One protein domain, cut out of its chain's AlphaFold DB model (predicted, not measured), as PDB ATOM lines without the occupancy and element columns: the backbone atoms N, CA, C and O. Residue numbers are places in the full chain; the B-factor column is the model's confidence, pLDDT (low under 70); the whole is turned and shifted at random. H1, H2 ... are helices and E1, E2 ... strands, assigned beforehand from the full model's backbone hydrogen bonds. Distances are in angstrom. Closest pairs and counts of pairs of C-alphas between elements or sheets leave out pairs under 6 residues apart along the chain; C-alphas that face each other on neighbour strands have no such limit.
ATOM      1  N   GLU A  72     142.206 146.268 120.858       76.94
ATOM      2  CA  GLU A  72     143.398 147.029 120.492       76.94
ATOM      3  C   GLU A  72     143.282 148.472 120.992       76.94
ATOM      4  O   GLU A  72     144.214 148.971 121.623       76.94
ATOM      5  N   ASP A  73     142.109 149.091 120.844       77.19
ATOM      6  CA  ASP A  73     141.817 150.404 121.424       77.19
ATOM      7  C   ASP A  73     141.986 150.378 122.950       77.19
ATOM      8  O   ASP A  73     142.654 151.237 123.531       77.19
ATOM      9  N   LEU A  74     141.463 149.343 123.618       71.56
ATOM     10  CA  LEU A  74     141.607 149.180 125.068       71.56
ATOM     11  C   LEU A  74     143.057 148.940 125.507       71.56
ATOM     12  O   LEU A  74     143.421 149.346 126.607       71.56
ATOM     13  N   ARG A  75     143.918 148.334 124.677       75.69
ATOM     14  CA  ARG A  75     145.356 148.196 124.993       75.69
ATOM     15  C   ARG A  75     146.057 149.548 125.084       75.69
ATOM     16  O   ARG A  75     147.044 149.660 125.811       75.69
ATOM     17  N   THR A  76     145.556 150.568 124.383       76.50
ATOM     18  CA  THR A  76     146.083 151.937 124.494       76.50
ATOM     19  C   THR A  76     145.689 152.614 125.812       76.50
ATOM     20  O   THR A  76     146.399 153.502 126.286       76.50
ATOM     21  N   LEU A  77     144.615 152.149 126.462       75.62
ATOM     22  CA  LEU A  77     144.207 152.561 127.804       75.62
ATOM     23  C   LEU A  77     144.960 151.708 128.832       75.62
ATOM     24  O   LEU A  77     144.482 150.690 129.320       75.62
ATOM     25  N   SER A  78     146.179 152.119 129.171       72.25
ATOM     26  CA  SER A  78     147.101 151.308 129.979       72.25
ATOM     27  C   SER A  78     146.669 151.078 131.440       72.25
ATOM     28  O   SER A  78     147.358 150.363 132.166       72.25
ATOM     29  N   THR A  79     145.578 151.702 131.905       89.62
ATOM     30  CA  THR A  79     145.108 151.629 133.299       89.62
ATOM     31  C   THR A  79     143.585 151.587 133.402       89.62
ATOM     32  O   THR A  79     142.868 152.118 132.550       89.62
ATOM     33  N   LEU A  80     143.093 151.001 134.496       89.81
ATOM     34  CA  LEU A  80     141.667 150.946 134.806       89.81
ATOM     35  C   LEU A  80     141.088 152.349 135.054       89.81
ATOM     36  O   LEU A  80     139.965 152.631 134.648       89.81
ATOM     37  N   GLU A  81     141.861 153.256 135.657       92.75
ATOM     38  CA  GLU A  81     141.491 154.668 135.801       92.75
ATOM     39  C   GLU A  81     141.254 155.336 134.436       92.75
ATOM     40  O   GLU A  81     140.281 156.076 134.259       92.75
ATOM     41  N   SER A  82     142.121 155.063 133.453       91.56
ATOM     42  CA  SER A  82     141.997 155.620 132.101       91.56
ATOM     43  C   SER A  82     140.750 155.110 131.383       91.56
ATOM     44  O   SER A  82     140.110 155.869 130.661       91.56
ATOM     45  N   GLU A  83     140.370 153.851 131.590       90.88
ATOM     46  CA  GLU A  83     139.146 153.279 131.024       90.88
ATOM     47  C   GLU A  83     137.889 153.987 131.544       90.88
ATOM     48  O   GLU A  83     137.068 154.460 130.758       90.88
ATOM     49  N   TYR A  84     137.763 154.141 132.865       94.12
ATOM     50  CA  TYR A  84     136.567 154.728 133.480       94.12
ATOM     51  C   TYR A  84     136.477 156.236 133.221       94.12
ATOM     52  O   TYR A  84     135.392 156.755 132.969       94.12
ATOM     53  N   SER A  85     137.608 156.945 133.228       94.75
ATOM     54  CA  SER A  85     137.646 158.366 132.857       94.75
ATOM     55  C   SER A  85     137.357 158.593 131.369       94.75
ATOM     56  O   SER A  85     136.683 159.562 131.025       94.75
ATOM     57  N   THR A  86     137.786 157.685 130.486       94.00
ATOM     58  CA  THR A  86     137.443 157.744 129.056       94.00
ATOM     59  C   THR A  86     135.950 157.524 128.844       94.00
ATOM     60  O   THR A  86     135.329 158.307 128.131       94.00
ATOM     61  N   ALA A  87     135.349 156.533 129.509       95.06
ATOM     62  CA  ALA A  87     133.901 156.328 129.469       95.06
ATOM     63  C   ALA A  87     133.134 157.561 129.988       95.06
ATOM     64  O   ALA A  87     132.170 157.993 129.357       95.06
ATOM     65  N   ALA A  88     133.600 158.184 131.076       97.00
ATOM     66  CA  ALA A  88     133.017 159.420 131.600       97.00
ATOM     67  C   ALA A  88     133.089 160.569 130.579       97.00
ATOM     68  O   ALA A  88     132.102 161.268 130.354       97.00
ATOM     69  N   ARG A  89     134.239 160.728 129.909       96.56
ATOM     70  CA  ARG A  89     134.420 161.731 128.851       96.56
ATOM     71  C   ARG A  89     133.494 161.475 127.663       96.56
ATOM     72  O   ARG A  89     132.877 162.420 127.188       96.56
ATOM     73  N   ILE A  90     133.357 160.221 127.229       95.94
ATOM     74  CA  ILE A  90     132.430 159.837 126.152       95.94
ATOM     75  C   ILE A  90     130.997 160.242 126.509       95.94
ATOM     76  O   ILE A  90     130.304 160.787 125.656       95.94
ATOM     77  N   ILE A  91     130.561 160.040 127.760       97.56
ATOM     78  CA  ILE A  91     129.225 160.473 128.202       97.56
ATOM     79  C   ILE A  91     129.070 161.987 128.045       97.56
ATOM     80  O   ILE A  91     128.087 162.440 127.455       97.56
ATOM     81  N   GLY A  92     130.042 162.759 128.538       97.88
ATOM     82  CA  GLY A  92     130.016 164.219 128.467       97.88
ATOM     83  C   GLY A  92     130.008 164.738 127.028       97.88
ATOM     84  O   GLY A  92     129.187 165.584 126.677       97.88
ATOM     85  N   GLU A  93     130.871 164.195 126.169       97.38
ATOM     86  CA  GLU A  93     130.970 164.584 124.758       97.38
ATOM     87  C   GLU A  93     129.716 164.200 123.965       97.38
ATOM     88  O   GLU A  93     129.151 165.041 123.265       97.38
ATOM     89  N   ALA A  94     129.226 162.965 124.106       96.69
ATOM     90  CA  ALA A  94     128.007 162.524 123.430       96.69
ATOM     91  C   ALA A  94     126.786 163.341 123.883       96.69
ATOM     92  O   ALA A  94     125.968 163.750 123.057       96.69
ATOM     93  N   SER A  95     126.692 163.651 125.179       97.12
ATOM     94  CA  SER A  95     125.623 164.498 125.718       97.12
ATOM     95  C   SER A  95     125.710 165.931 125.190       97.12
ATOM     96  O   SER A  95     124.693 166.495 124.794       97.12
ATOM     97  N   ALA A  96     126.913 166.509 125.110       97.00
ATOM     98  CA  ALA A  96     127.133 167.836 124.530       97.00
ATOM     99  C   ALA A  96     126.769 167.898 123.034       97.00
ATOM    100  O   ALA A  96     126.339 168.942 122.545       97.00
ATOM    101  N   LEU A  97     126.895 166.777 122.318       96.06
ATOM    102  CA  LEU A  97     126.458 166.623 120.927       96.06
ATOM    103  C   LEU A  97     124.948 166.359 120.778       96.06
ATOM    104  O   LEU A  97     124.456 166.274 119.653       96.06
ATOM    105  N   GLY A  98     124.202 166.261 121.882       95.75
ATOM    106  CA  GLY A  98     122.750 166.086 121.878       95.75
ATOM    107  C   GLY A  98     122.279 164.632 121.844       95.75
ATOM    108  O   GLY A  98     121.148 164.380 121.430       95.75
ATOM    109  N   ALA A  99     123.110 163.673 122.265       96.69
ATOM    110  CA  ALA A  99     122.678 162.286 122.400       96.69
ATOM    111  C   ALA A  99     121.508 162.174 123.394       96.69
ATOM    112  O   ALA A  99     121.630 162.527 124.568       96.69
ATOM    113  N   SER A 100     120.371 161.651 122.929       95.62
ATOM    114  CA  SER A 100     119.199 161.409 123.778       95.62
ATOM    115  C   SER A 100     119.372 160.190 124.682       95.62
ATOM    116  O   SER A 100     118.789 160.157 125.760       95.62
ATOM    117  N   VAL A 101     120.177 159.211 124.256       97.38
ATOM    118  CA  VAL A 101     120.527 157.997 125.002       97.38
ATOM    119  C   VAL A 101     121.965 157.604 124.685       97.38
ATOM    120  O   VAL A 101     122.396 157.680 123.535       97.38
ATOM    121  N   ILE A 102     122.692 157.151 125.702       97.75
ATOM    122  CA  ILE A 102     124.064 156.657 125.602       97.75
ATOM    123  C   ILE A 102     124.091 155.251 126.199       97.75
ATOM    124  O   ILE A 102     123.892 155.077 127.399       97.75
ATOM    125  N   ALA A 103     124.319 154.238 125.368       97.25
ATOM    126  CA  ALA A 103     124.375 152.847 125.806       97.25
ATOM    127  C   ALA A 103     125.816 152.329 125.784       97.25
ATOM    128  O   ALA A 103     126.510 152.470 124.777       97.25
ATOM    129  N   PHE A 104     126.249 151.697 126.875       96.31
ATOM    130  CA  PHE A 104     127.525 150.987 126.934       96.31
ATOM    131  C   PHE A 104     127.293 149.481 126.893       96.31
ATOM    132  O   PHE A 104     126.780 148.914 127.858       96.31
ATOM    133  N   ASP A 105     127.760 148.829 125.827       94.25
ATOM    134  CA  ASP A 105     127.879 147.365 125.741       94.25
ATOM    135  C   ASP A 105     129.154 146.881 126.456       94.25
ATOM    136  O   ASP A 105     130.046 146.241 125.903       94.25
ATOM    137  N   THR A 106     129.336 147.326 127.697       91.31
ATOM    138  CA  THR A 106     130.492 146.984 128.526       91.31
ATOM    139  C   THR A 106     130.073 146.976 129.982       91.31
ATOM    140  O   THR A 106     129.429 147.904 130.469       91.31
ATOM    141  N   ILE A 107     130.463 145.920 130.695       93.44
ATOM    142  CA  ILE A 107     130.160 145.766 132.115       93.44
ATOM    143  C   ILE A 107     131.312 146.341 132.947       93.44
ATOM    144  O   ILE A 107     132.390 145.751 133.059       93.44
ATOM    145  N   PHE A 108     131.061 147.467 133.614       93.19
ATOM    146  CA  PHE A 108     132.022 148.155 134.479       93.19
ATOM    147  C   PHE A 108     132.058 147.548 135.894       93.19
ATOM    148  O   PHE A 108     131.689 148.183 136.881       93.19
ATOM    149  N   ALA A 109     132.473 146.281 136.007       92.12
ATOM    150  CA  ALA A 109     132.473 145.540 137.278       92.12
ATOM    151  C   ALA A 109     133.833 145.485 138.004       92.12
ATOM    152  O   ALA A 109     133.909 144.984 139.125       92.12
ATOM    153  N   ARG A 110     134.914 145.962 137.374       90.88
ATOM    154  CA  ARG A 110     136.297 145.763 137.858       90.88
ATOM    155  C   ARG A 110     136.804 146.853 138.802       90.88
ATOM    156  O   ARG A 110     137.705 146.588 139.591       90.88
ATOM    157  N   ALA A 111     136.279 148.074 138.701       90.38
ATOM    158  CA  ALA A 111     136.744 149.188 139.518       90.38
ATOM    159  C   ALA A 111     136.192 149.133 140.945       90.38
ATOM    160  O   ALA A 111     135.085 148.656 141.194       90.38
ATOM    161  N   ASN A 112     136.960 149.690 141.880       92.81
ATOM    162  CA  ASN A 112     136.454 150.042 143.200       92.81
ATOM    163  C   ASN A 112     135.686 151.382 143.140       92.81
ATOM    164  O   ASN A 112     135.611 152.037 142.099       92.81
ATOM    165  N   ARG A 113     135.129 151.814 144.278       92.56
ATOM    166  CA  ARG A 113     134.338 153.052 144.377       92.56
ATOM    167  C   ARG A 113     135.114 154.320 144.001       92.56
ATOM    168  O   ARG A 113     134.504 155.261 143.503       92.56
ATOM    169  N   GLU A 114     136.410 154.372 144.286       94.06
ATOM    170  CA  GLU A 114     137.251 155.541 144.022       94.06
ATOM    171  C   GLU A 114     137.590 155.637 142.533       94.06
ATOM    172  O   GLU A 114     137.270 156.640 141.901       94.06
ATOM    173  N   THR A 115     138.105 154.557 141.941       95.06
ATOM    174  CA  THR A 115     138.417 154.475 140.506       95.06
ATOM    175  C   THR A 115     137.172 154.690 139.635       95.06
ATOM    176  O   THR A 115     137.246 155.321 138.584       95.06
ATOM    177  N   ALA A 116     136.005 154.211 140.077       95.19
ATOM    178  CA  ALA A 116     134.744 154.369 139.355       95.19
ATOM    179  C   ALA A 116     134.115 155.769 139.465       95.19
ATOM    180  O   ALA A 116     133.144 156.048 138.759       95.19
ATOM    181  N   ARG A 117     134.622 156.630 140.358       95.12
ATOM    182  CA  ARG A 117     133.999 157.916 140.693       95.12
ATOM    183  C   ARG A 117     133.717 158.794 139.466       95.12
ATOM    184  O   ARG A 117     132.564 159.190 139.336       95.12
ATOM    185  N   PRO A 118     134.671 159.038 138.541       96.31
ATOM    186  CA  PRO A 118     134.425 159.932 137.406       96.31
ATOM    187  C   PRO A 118     133.266 159.464 136.524       96.31
ATOM    188  O   PRO A 118     132.447 160.264 136.083       96.31
ATOM    189  N   LEU A 119     133.168 158.149 136.303       96.38
ATOM    190  CA  LEU A 119     132.099 157.559 135.504       96.38
ATOM    191  C   LEU A 119     130.750 157.630 136.225       96.38
ATOM    192  O   LEU A 119     129.747 157.984 135.615       96.38
ATOM    193  N   LEU A 120     130.718 157.338 137.527       95.75
ATOM    194  CA  LEU A 120     129.498 157.449 138.333       95.75
ATOM    195  C   LEU A 120     128.963 158.885 138.382       95.75
ATOM    196  O   LEU A 120     127.747 159.073 138.325       95.75
ATOM    197  N   ASP A 121     129.853 159.870 138.481       96.00
ATOM    198  CA  ASP A 121     129.482 161.283 138.512       96.00
ATOM    199  C   ASP A 121     128.901 161.712 137.152       96.00
ATOM    200  O   ASP A 121     127.810 162.279 137.114       96.00
ATOM    201  N   ALA A 122     129.534 161.322 136.036       97.44
ATOM    202  CA  ALA A 122     129.016 161.581 134.688       97.44
ATOM    203  C   ALA A 122     127.640 160.931 134.443       97.44
ATOM    204  O   ALA A 122     126.735 161.554 133.887       97.44
ATOM    205  N   ILE A 123     127.441 159.686 134.895       96.56
ATOM    206  CA  ILE A 123     126.140 159.006 134.803       96.56
ATOM    207  C   ILE A 123     125.063 159.781 135.578       96.56
ATOM    208  O   ILE A 123     123.951 159.966 135.082       96.56
ATOM    209  N   ALA A 124     125.381 160.227 136.798       95.12
ATOM    210  CA  ALA A 124     124.442 160.958 137.644       95.12
ATOM    211  C   ALA A 124     124.078 162.338 137.069       95.12
ATOM    212  O   ALA A 124     122.940 162.788 137.238       95.12
ATOM    213  N   GLU A 125     125.026 162.988 136.392       96.75
ATOM    214  CA  GLU A 125     124.842 164.281 135.738       96.75
ATOM    215  C   GLU A 125     123.924 164.182 134.510       96.75
ATOM    216  O   GLU A 125     122.961 164.944 134.406       96.75
ATOM    217  N   HIS A 126     124.166 163.219 133.614       95.06
ATOM    218  CA  HIS A 126     123.508 163.186 132.304       95.06
ATOM    219  C   HIS A 126     122.217 162.348 132.242       95.06
ATOM    220  O   HIS A 126     121.369 162.620 131.396       95.06
ATOM    221  N   LYS A 127     122.000 161.392 133.167       93.12
ATOM    222  CA  LYS A 127     120.747 160.607 133.364       93.12
ATOM    223  C   LYS A 127     120.161 159.887 132.134       93.12
ATOM    224  O   LYS A 127     119.087 159.298 132.226       93.12
ATOM    225  N   ASN A 128     120.862 159.897 131.011       95.50
ATOM    226  CA  ASN A 128     120.501 159.292 129.732       95.50
ATOM    227  C   ASN A 128     121.401 158.084 129.408       95.50
ATOM    228  O   ASN A 128     121.605 157.751 128.241       95.50
ATOM    229  N   VAL A 129     121.982 157.458 130.435       97.25
ATOM    230  CA  VAL A 129     122.947 156.365 130.281       97.25
ATOM    231  C   VAL A 129     122.292 155.019 130.576       97.25
ATOM    232  O   VAL A 129     121.681 154.834 131.632       97.25
ATOM    233  N   VAL A 130     122.489 154.066 129.666       97.50
ATOM    234  CA  VAL A 130     122.119 152.657 129.836       97.50
ATOM    235  C   VAL A 130     123.380 151.806 129.898       97.50
ATOM    236  O   VAL A 130     124.278 151.937 129.064       97.50
ATOM    237  N   LEU A 131     123.459 150.932 130.897       96.81
ATOM    238  CA  LEU A 131     124.618 150.078 131.132       96.81
ATOM    239  C   LEU A 131     124.300 148.622 130.815       96.81
ATOM    240  O   LEU A 131     123.222 148.122 131.144       96.81
ATOM    241  N   ALA A 132     125.279 147.931 130.238       95.75
ATOM    242  CA  ALA A 132     125.224 146.493 130.073       95.75
ATOM    243  C   ALA A 132     125.162 145.766 131.419       95.75
ATOM    244  O   ALA A 132     125.898 146.062 132.371       95.75
ATOM    245  N   GLU A 133     124.323 144.742 131.434       94.50
ATOM    246  CA  GLU A 133     124.255 143.706 132.450       94.50
ATOM    247  C   GLU A 133     124.252 142.334 131.771       94.50
ATOM    248  O   GLU A 133     123.880 142.203 130.606       94.50
ATOM    249  N   ALA A 134     124.662 141.291 132.483       93.44
ATOM    250  CA  ALA A 134     124.634 139.931 131.959       93.44
ATOM    251  C   ALA A 134     124.141 138.934 133.003       93.44
ATOM    252  O   ALA A 134     124.486 139.017 134.177       93.44
ATOM    253  N   LEU A 135     123.379 137.940 132.568       90.50
ATOM    254  CA  LEU A 135     123.043 136.759 133.350       90.50
ATOM    255  C   LEU A 135     124.083 135.668 133.097       90.50
ATOM    256  O   LEU A 135     124.256 135.215 131.969       90.50
ATOM    257  N   ASN A 136     124.737 135.198 134.152       86.69
ATOM    258  CA  ASN A 136     125.651 134.066 134.102       86.69
ATOM    259  C   ASN A 136     125.066 132.837 134.793       86.69
ATOM    260  O   ASN A 136     124.292 132.923 135.754       86.69
ATOM    261  N   ALA A 137     125.475 131.668 134.309       78.81
ATOM    262  CA  ALA A 137     125.232 130.415 134.999       78.81
ATOM    263  C   ALA A 137     126.035 130.370 136.303       78.81
ATOM    264  O   ALA A 137     127.190 130.803 136.350       78.81
ATOM    265  N   GLN A 138     125.445 129.814 137.363       74.62
ATOM    266  CA  GLN A 138     126.246 129.446 138.530       74.62
ATOM    267  C   GLN A 138     127.212 128.312 138.154       74.62
ATOM    268  O   GLN A 138     126.858 127.465 137.329       74.62
ATOM    269  N   PRO A 139     128.407 128.241 138.769       71.69
ATOM    270  CA  PRO A 139     129.305 127.108 138.578       71.69
ATOM    271  C   PRO A 139     128.579 125.776 138.825       71.69
ATOM    272  O   PRO A 139     127.994 125.566 139.885       71.69
ATOM    273  N   GLY A 140     128.596 124.885 137.829       72.00
ATOM    274  CA  GLY A 140     127.916 123.584 137.892       72.00
ATOM    275  C   GLY A 140     126.418 123.602 137.560       72.00
ATOM    276  O   GLY A 140     125.783 122.551 137.602       72.00
ATOM    277  N   GLN A 141     125.846 124.754 137.201       72.94
ATOM    278  CA  GLN A 141     124.466 124.876 136.728       72.94
ATOM    279  C   GLN A 141     124.440 125.310 135.260       72.94
ATOM    280  O   GLN A 141     125.348 125.974 134.779       72.94
ATOM    281  N   THR A 142     123.386 124.936 134.533       71.06
ATOM    282  CA  THR A 142     123.144 125.438 133.163       71.06
ATOM    283  C   THR A 142     122.259 126.683 133.155       71.06
ATOM    284  O   THR A 142     122.173 127.366 132.144       71.06
ATOM    285  N   GLU A 143     121.539 126.946 134.246       76.44
ATOM    286  CA  GLU A 143     120.587 128.054 134.316       76.44
ATOM    287  C   GLU A 143     121.307 129.365 134.625       76.44
ATOM    288  O   GLU A 143     121.983 129.493 135.652       76.44
ATOM    289  N   LEU A 144     121.134 130.345 133.736       77.25
ATOM    290  CA  LEU A 144     121.638 131.698 133.927       77.25
ATOM    291  C   LEU A 144     120.839 132.363 135.048       77.25
ATOM    292  O   LEU A 144     119.658 132.663 134.896       77.25
ATOM    293  N   SER A 145     121.463 132.546 136.206       77.06
ATOM    294  CA  SER A 145     120.770 133.078 137.383       77.06
ATOM    295  C   SER A 145     121.580 134.067 138.211       77.06
ATOM    296  O   SER A 145     121.056 134.616 139.180       77.06
ATOM    297  N   VAL A 146     122.838 134.307 137.841       85.31
ATOM    298  CA  VAL A 146     123.701 135.298 138.483       85.31
ATOM    299  C   VAL A 146     123.704 136.552 137.631       85.31
ATOM    300  O   VAL A 146     124.291 136.556 136.555       85.31
ATOM    301  N   LEU A 147     123.063 137.612 138.117       87.25
ATOM    302  CA  LEU A 147     123.132 138.918 137.477       87.25
ATOM    303  C   LEU A 147     124.498 139.556 137.746       87.25
ATOM    304  O   LEU A 147     124.893 139.767 138.895       87.25
ATOM    305  N   ILE A 148     125.204 139.870 136.672       90.44
ATOM    306  CA  ILE A 148     126.431 140.649 136.651       90.44
ATOM    307  C   ILE A 148     126.060 142.038 136.159       90.44
ATOM    308  O   ILE A 148     125.579 142.204 135.042       90.44
ATOM    309  N   ARG A 149     126.309 143.032 137.002       91.38
ATOM    310  CA  ARG A 149     126.000 144.436 136.741       91.38
ATOM    311  C   ARG A 149     127.245 145.294 136.838       91.38
ATOM    312  O   ARG A 149     128.212 144.940 137.521       91.38
ATOM    313  N   SER A 150     127.189 146.444 136.184       91.69
ATOM    314  CA  SER A 150     128.164 147.510 136.390       91.69
ATOM    315  C   SER A 150     128.101 148.019 137.837       91.69
ATOM    316  O   SER A 150     127.028 148.083 138.433       91.69
ATOM    317  N   PHE A 151     129.256 148.361 138.409       92.38
ATOM    318  CA  PHE A 151     129.406 148.848 139.790       92.38
ATOM    319  C   PHE A 151     128.743 147.949 140.854       92.38
ATOM    320  O   PHE A 151     127.918 148.418 141.637       92.38
ATOM    321  N   PRO A 152     129.126 146.662 140.965       86.81
ATOM    322  CA  PRO A 152     128.463 145.703 141.857       86.81
ATOM    323  C   PRO A 152     128.520 146.083 143.349       86.81
ATOM    324  O   PRO A 152     127.761 145.545 144.150       86.81
ATOM    325  N   PHE A 153     129.396 147.017 143.726       86.31
ATOM    326  CA  PHE A 153     129.504 147.590 145.071       86.31
ATOM    327  C   PHE A 153     128.417 148.633 145.399       86.31
ATOM    328  O   PHE A 153     128.455 149.229 146.482       86.31
ATOM    329  N   ARG A 154     127.504 148.924 144.465       79.31
ATOM    330  CA  ARG A 154     126.464 149.941 144.604       79.31
ATOM    331  C   ARG A 154     125.116 149.390 144.132       79.31
ATOM    332  O   ARG A 154     124.977 148.972 142.990       79.31
ATOM    333  N   GLU A 155     124.127 149.386 145.019       74.94
ATOM    334  CA  GLU A 155     122.779 148.892 144.698       74.94
ATOM    335  C   GLU A 155     121.929 149.935 143.955       74.94
ATOM    336  O   GLU A 155     121.021 149.574 143.215       74.94
ATOM    337  N   ASP A 156     122.251 151.220 144.122       76.19
ATOM    338  CA  ASP A 156     121.513 152.387 143.634       76.19
ATOM    339  C   ASP A 156     122.260 153.117 142.500       76.19
ATOM    340  O   ASP A 156     122.454 154.334 142.534       76.19
ATOM    341  N   VAL A 157     122.746 152.385 141.496       78.50
ATOM    342  CA  VAL A 157     123.332 153.040 140.316       78.50
ATOM    343  C   VAL A 157     122.217 153.818 139.594       78.50
ATOM    344  O   VAL A 157     121.193 153.225 139.268       78.50
ATOM    345  N   PRO A 158     122.382 155.126 139.322       78.50
ATOM    346  CA  PRO A 158     121.329 155.953 138.722       78.50
ATOM    347  C   PRO A 158     121.089 155.690 137.221       78.50
ATOM    348  O   PRO A 158     120.336 156.429 136.594       78.50
ATOM    349  N   ALA A 159     121.720 154.663 136.646       82.88
ATOM    350  CA  ALA A 159     121.551 154.247 135.256       82.88
ATOM    351  C   ALA A 159     120.581 153.068 135.142       82.88
ATOM    352  O   ALA A 159     120.495 152.227 136.038       82.88
ATOM    353  N   VAL A 160     119.905 152.978 133.999       90.50
ATOM    354  CA  VAL A 160     119.104 151.802 133.648       90.50
ATOM    355  C   VAL A 160     120.044 150.682 133.191       90.50
ATOM    356  O   VAL A 160     120.976 150.925 132.425       90.50
ATOM    357  N   GLY A 161     119.810 149.461 133.672       92.81
ATOM    358  CA  GLY A 161     120.505 148.257 133.217       92.81
ATOM    359  C   GLY A 161     119.761 147.579 132.066       92.81
ATOM    360  O   GLY A 161     118.532 147.637 132.001       92.81
ATOM    361  N   GLY A 162     120.493 146.929 131.164       95.25
ATOM    362  CA  GLY A 162     119.900 146.073 130.143       95.25
ATOM    363  C   GLY A 162     120.801 144.901 129.766       95.25
ATOM    364  O   GLY A 162     122.025 145.027 129.713       95.25
ATOM    365  N   LEU A 163     120.184 143.746 129.515       95.12
ATOM    366  CA  LEU A 163     120.894 142.488 129.312       95.12
ATOM    367  C   LEU A 163     121.568 142.396 127.939       95.12
ATOM    368  O   LEU A 163     120.939 142.633 126.906       95.12
ATOM    369  N   ILE A 164     122.832 141.975 127.928       94.25
ATOM    370  CA  ILE A 164     123.627 141.744 126.705       94.25
ATOM    371  C   ILE A 164     123.712 140.265 126.315       94.25
ATOM    372  O   ILE A 164     124.412 139.888 125.379       94.25
ATOM    373  N   ASN A 165     123.009 139.400 127.043       91.62
ATOM    374  CA  ASN A 165     123.001 137.969 126.789       91.62
ATOM    375  C   ASN A 165     122.472 137.641 125.393       91.62
ATOM    376  O   ASN A 165     121.412 138.118 124.985       91.62
ATOM    377  N   LEU A 166     123.188 136.742 124.724       89.00
ATOM    378  CA  LEU A 166     122.793 136.124 123.467       89.00
ATOM    379  C   LEU A 166     122.626 134.625 123.686       89.00
ATOM    380  O   LEU A 166     123.434 133.995 124.373       89.00
ATOM    381  N   PHE A 167     121.593 134.055 123.075       83.56
ATOM    382  CA  PHE A 167     121.328 132.625 123.123       83.56
ATOM    383  C   PHE A 167     121.566 132.022 121.746       83.56
ATOM    384  O   PHE A 167     121.040 132.492 120.737       83.56
ATOM    385  N   ALA A 168     122.384 130.977 121.714       82.44
ATOM    386  CA  ALA A 168     122.544 130.163 120.527       82.44
ATOM    387  C   ALA A 168     121.298 129.292 120.302       82.44
ATOM    388  O   ALA A 168     120.677 128.814 121.255       82.44
ATOM    389  N   ASP A 169     120.966 129.053 119.035       79.69
ATOM    390  CA  ASP A 169     119.997 128.034 118.644       79.69
ATOM    391  C   ASP A 169     120.533 126.622 118.974       79.69
ATOM    392  O   ASP A 169     121.675 126.439 119.403       79.69
ATOM    393  N   ALA A 170     119.718 125.586 118.748       78.31
ATOM    394  CA  ALA A 170     120.077 124.191 119.037       78.31
ATOM    395  C   ALA A 170     121.351 123.698 118.318       78.31
ATOM    396  O   ALA A 170     121.946 122.707 118.736       78.31
ATOM    397  N   ASP A 171     121.764 124.373 117.245       77.50
ATOM    398  CA  ASP A 171     122.978 124.092 116.479       77.50
ATOM    399  C   ASP A 171     124.194 124.932 116.913       77.50
ATOM    400  O   ASP A 171     125.250 124.843 116.290       77.50
ATOM    401  N   GLY A 172     124.070 125.735 117.974       78.12
ATOM    402  CA  GLY A 172     125.151 126.568 118.501       78.12
ATOM    403  C   GLY A 172     125.288 127.935 117.825       78.12
ATOM    404  O   GLY A 172     126.129 128.728 118.244       78.12
ATOM    405  N   VAL A 173     124.456 128.254 116.830       78.75
ATOM    406  CA  VAL A 173     124.548 129.519 116.091       78.75
ATOM    407  C   VAL A 173     123.597 130.561 116.676       78.75
ATOM    408  O   VAL A 173     122.418 130.298 116.910       78.75
ATOM    409  N   ILE A 174     124.094 131.780 116.880       80.50
ATOM    410  CA  ILE A 174     123.291 132.911 117.355       80.50
ATOM    411  C   ILE A 174     122.566 133.538 116.159       80.50
ATOM    412  O   ILE A 174     123.196 134.134 115.285       80.50
ATOM    413  N   ARG A 175     121.236 133.411 116.114       79.06
ATOM    414  CA  ARG A 175     120.389 134.028 115.067       79.06
ATOM    415  C   ARG A 175     119.306 134.944 115.613       79.06
ATOM    416  O   ARG A 175     118.761 135.759 114.873       79.06
ATOM    417  N   HIS A 176     118.986 134.790 116.890       80.56
ATOM    418  CA  HIS A 176     117.880 135.473 117.534       80.56
ATOM    419  C   HIS A 176     118.418 136.377 118.640       80.56
ATOM    420  O   HIS A 176     119.309 135.994 119.396       80.56
ATOM    421  N   TYR A 177     117.861 137.582 118.712       86.00
ATOM    422  CA  TYR A 177     118.097 138.518 119.799       86.00
ATOM    423  C   TYR A 177     116.800 138.673 120.582       86.00
ATOM    424  O   TYR A 177     115.812 139.196 120.059       86.00
ATOM    425  N   ASP A 178     116.792 138.191 121.819       90.88
ATOM    426  CA  ASP A 178     115.629 138.302 122.687       90.88
ATOM    427  C   ASP A 178     115.590 139.695 123.313       90.88
ATOM    428  O   ASP A 178     116.440 140.052 124.130       90.88
ATOM    429  N   LEU A 179     114.574 140.482 122.945       93.75
ATOM    430  CA  LEU A 179     114.397 141.839 123.470       93.75
ATOM    431  C   LEU A 179     114.080 141.855 124.967       93.75
ATOM    432  O   LEU A 179     114.371 142.845 125.635       93.75
ATOM    433  N   ILE A 180     113.478 140.779 125.470       94.25
ATOM    434  CA  ILE A 180     113.071 140.607 126.860       94.25
ATOM    435  C   ILE A 180     113.483 139.212 127.282       94.25
ATOM    436  O   ILE A 180     113.130 138.241 126.611       94.25
ATOM    437  N   GLN A 181     114.190 139.114 128.399       89.62
ATOM    438  CA  GLN A 181     114.744 137.854 128.866       89.62
ATOM    439  C   GLN A 181     114.190 137.494 130.246       89.62
ATOM    440  O   GLN A 181     114.022 138.375 131.094       89.62
ATOM    441  N   PRO A 182     113.894 136.208 130.493       85.94
ATOM    442  CA  PRO A 182     113.520 135.748 131.818       85.94
ATOM    443  C   PRO A 182     114.729 135.782 132.765       85.94
ATOM    444  O   PRO A 182     115.829 135.357 132.416       85.94
ATOM    445  N   SER A 183     114.505 136.238 133.993       84.31
ATOM    446  CA  SER A 183     115.458 136.232 135.101       84.31
ATOM    447  C   SER A 183     114.802 135.636 136.355       84.31
ATOM    448  O   SER A 183     113.587 135.436 136.413       84.31
ATOM    449  N   LYS A 184     115.581 135.371 137.415       80.00
ATOM    450  CA  LYS A 184     115.009 134.958 138.717       80.00
ATOM    451  C   LYS A 184     114.043 135.999 139.299       80.00
ATOM    452  O   LYS A 184     113.170 135.631 140.080       80.00
ATOM    453  N   GLY A 185     114.223 137.275 138.951       79.19
ATOM    454  CA  GLY A 185     113.415 138.397 139.430       79.19
ATOM    455  C   GLY A 185     112.188 138.709 138.570       79.19
ATOM    456  O   GLY A 185     111.434 139.610 138.929       79.19
ATOM    457  N   GLY A 186     111.972 137.988 137.465       87.88
ATOM    458  CA  GLY A 186     110.887 138.245 136.519       87.88
ATOM    459  C   GLY A 186     111.412 138.385 135.095       87.88
ATOM    460  O   GLY A 186     112.089 137.492 134.595       87.88
ATOM    461  N   TYR A 187     111.081 139.491 134.439       91.06
ATOM    462  CA  TYR A 187     111.547 139.803 133.093       91.06
ATOM    463  C   TYR A 187     112.456 141.023 133.120       91.06
ATOM    464  O   TYR A 187     112.149 142.012 133.785       91.06
ATOM    465  N   GLU A 188     113.535 140.953 132.352       92.50
ATOM    466  CA  GLU A 188     114.497 142.038 132.193       92.50
ATOM    467  C   GLU A 188     114.582 142.444 130.719       92.50
ATOM    468  O   GLU A 188     114.494 141.581 129.831       92.50
ATOM    469  N   PRO A 189     114.757 143.740 130.421       96.00
ATOM    470  CA  PRO A 189     114.951 144.191 129.062       96.00
ATOM    471  C   PRO A 189     116.370 143.846 128.608       96.00
ATOM    472  O   PRO A 189     117.336 143.901 129.369       96.00
ATOM    473  N   SER A 190     116.511 143.543 127.327       95.94
ATOM    474  CA  SER A 190     117.808 143.584 126.655       95.94
ATOM    475  C   SER A 190     118.393 145.002 126.669       95.94
ATOM    476  O   SER A 190     117.652 145.978 126.808       95.94
ATOM    477  N   LEU A 191     119.706 145.143 126.471       96.19
ATOM    478  CA  LEU A 191     120.370 146.450 126.394       96.19
ATOM    479  C   LEU A 191     119.733 147.350 125.327       96.19
ATOM    480  O   LEU A 191     119.459 148.522 125.587       96.19
ATOM    481  N   ALA A 192     119.427 146.788 124.156       95.00
ATOM    482  CA  ALA A 192     118.779 147.526 123.077       95.00
ATOM    483  C   ALA A 192     117.358 147.979 123.453       95.00
ATOM    484  O   ALA A 192     116.984 149.118 123.172       95.00
ATOM    485  N   LEU A 193     116.569 147.122 124.116       96.12
ATOM    486  CA  LEU A 193     115.225 147.496 124.563       96.12
ATOM    487  C   LEU A 193     115.274 148.553 125.674       96.12
ATOM    488  O   LEU A 193     114.488 149.495 125.644       96.12
ATOM    489  N   ALA A 194     116.203 148.436 126.622       97.06
ATOM    490  CA  ALA A 194     116.394 149.423 127.679       97.06
ATOM    491  C   ALA A 194     116.763 150.802 127.105       97.06
ATOM    492  O   ALA A 194     116.167 151.809 127.489       97.06
ATOM    493  N   ALA A 195     117.678 150.845 126.131       96.69
ATOM    494  CA  ALA A 195     118.029 152.068 125.411       96.69
ATOM    495  C   ALA A 195     116.837 152.652 124.641       96.69
ATOM    496  O   ALA A 195     116.590 153.857 124.697       96.69
ATOM    497  N   TYR A 196     116.056 151.801 123.973       95.12
ATOM    498  CA  TYR A 196     114.853 152.226 123.268       95.12
ATOM    499  C   TYR A 196     113.819 152.852 124.212       95.12
ATOM    500  O   TYR A 196     113.369 153.970 123.972       95.12
ATOM    501  N   LEU A 197     113.486 152.185 125.318       96.00
ATOM    502  CA  LEU A 197     112.531 152.700 126.301       96.00
ATOM    503  C   LEU A 197     113.012 154.012 126.926       96.00
ATOM    504  O   LEU A 197     112.230 154.956 127.031       96.00
ATOM    505  N   MET A 198     114.306 154.121 127.241       95.69
ATOM    506  CA  MET A 198     114.891 155.373 127.720       95.69
ATOM    507  C   MET A 198     114.753 156.501 126.690       95.69
ATOM    508  O   MET A 198     114.431 157.624 127.068       95.69
ATOM    509  N   SER A 199     114.921 156.209 125.395       94.19
ATOM    510  CA  SER A 199     114.760 157.212 124.329       94.19
ATOM    511  C   SER A 199     113.329 157.750 124.226       94.19
ATOM    512  O   SER A 199     113.123 158.879 123.783       94.19
ATOM    513  N   LEU A 200     112.352 156.961 124.683       93.56
ATOM    514  CA  LEU A 200     110.946 157.343 124.786       93.56
ATOM    515  C   LEU A 200     110.596 157.985 126.139       93.56
ATOM    516  O   LEU A 200     109.460 158.415 126.331       93.56
ATOM    517  N   GLY A 201     111.540 158.038 127.082       93.81
ATOM    518  CA  GLY A 201     111.304 158.493 128.452       93.81
ATOM    519  C   GLY A 201     110.483 157.514 129.300       93.81
ATOM    520  O   GLY A 201     109.858 157.942 130.267       93.81
ATOM    521  N   LEU A 202     110.468 156.226 128.937       95.38
ATOM    522  CA  LEU A 202     109.716 155.175 129.624       95.38
ATOM    523  C   LEU A 202     110.590 154.428 130.644       95.38
ATOM    524  O   LEU A 202     111.738 154.069 130.374       95.38
TER     525      LEU A 202
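This is residues 72 to 202 of the 242 residues of the protein "CHASE2 domain-containing protein" of Verrucomicrobia bacterium (UniProt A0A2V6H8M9). What does the domain look like? A small, strongly twisted sheet of E1, E2, E3 and E4 is built on the long strand E2; on one face it has H4 and the short hairpin E5 and E6, which is partly face to face with it as a loose sandwich, strands crossed. H2 and H3 pack side by side near the end where E2 begins, and H1 lies farthest from the middle. How is it made up and how large is it? The printed part has 131 residues and is mixed in class, with four named helices and six named strands, which follow along the chain as H1, H2, E1, H3, E2, E3, E4, E5, E6 and H4; in the branched sheet E2 is parallel to E1 and to E4 and antiparallel to E3, and E5 and E6 are antiparallel. It is compact, with a radius of gyration of the C-alphas of 15.6 A and spans of 43 by 34 by 31 A.

Where are the strands? E2, residues 129 to 137, runs 26.5 A from C-alpha 129 at (122.947, 156.365, 130.281). E1 is residues 102 to 104, E3 144 to 149 over 13.8 A, E4 160 to 163, E5 180 to 183 and E6 186 to 189. Where are the helices? H2, residues 80 to 96, spans 24.5 A, H3, 117 to 126, 14.4 A, and H4, 191 to 199, 12.3 A, ending at C-alpha 199 (114.760, 157.212, 124.329). H1 is residues 72 to 76.

How is the sheet paired? On one side of E2 lie parallel E1, with N 130 and O 102 at 2.9 A, and antiparallel E3, a hairpin with E2, with N 148 and O 134 at 2.7 A; on the other side lies parallel E4, with N 133 and O 162 at 2.9 A. E1, H3 and E2 form a strand-helix-strand unit, two parallel neighbours with a helix between, its crossover right-handed. What is on the sheet? H4 has a height over the sheet of 7.6 A and runs along the strands, at 26 degrees to E2 on the local plane. E5 and E6, a hairpin with N 183 and O 186 at 2.8 A, form with the sheet a sandwich, two sheets face to face, strands at 56 degrees. How do the helices stand? H2 and H3 only graze the sheet; they touch, Ala 88 and Leu 119 having the closest C-alphas at 4.4 A, at a shallow tilt of 15 degrees, the same way. In H1, H2, H3 and H4 every O i to N i+4 pair is within hydrogen-bond range.

How far does it reach? The two C-alphas farthest apart, of Leu 97 and Gly 140, are 46.3 A apart. Is it unbroken? The printed part has no cut; the links E1 to H3 and E4 to E5 are long. Is confidence low anywhere? No printed residue is under 70; the mean pLDDT of the printed part is 89.4.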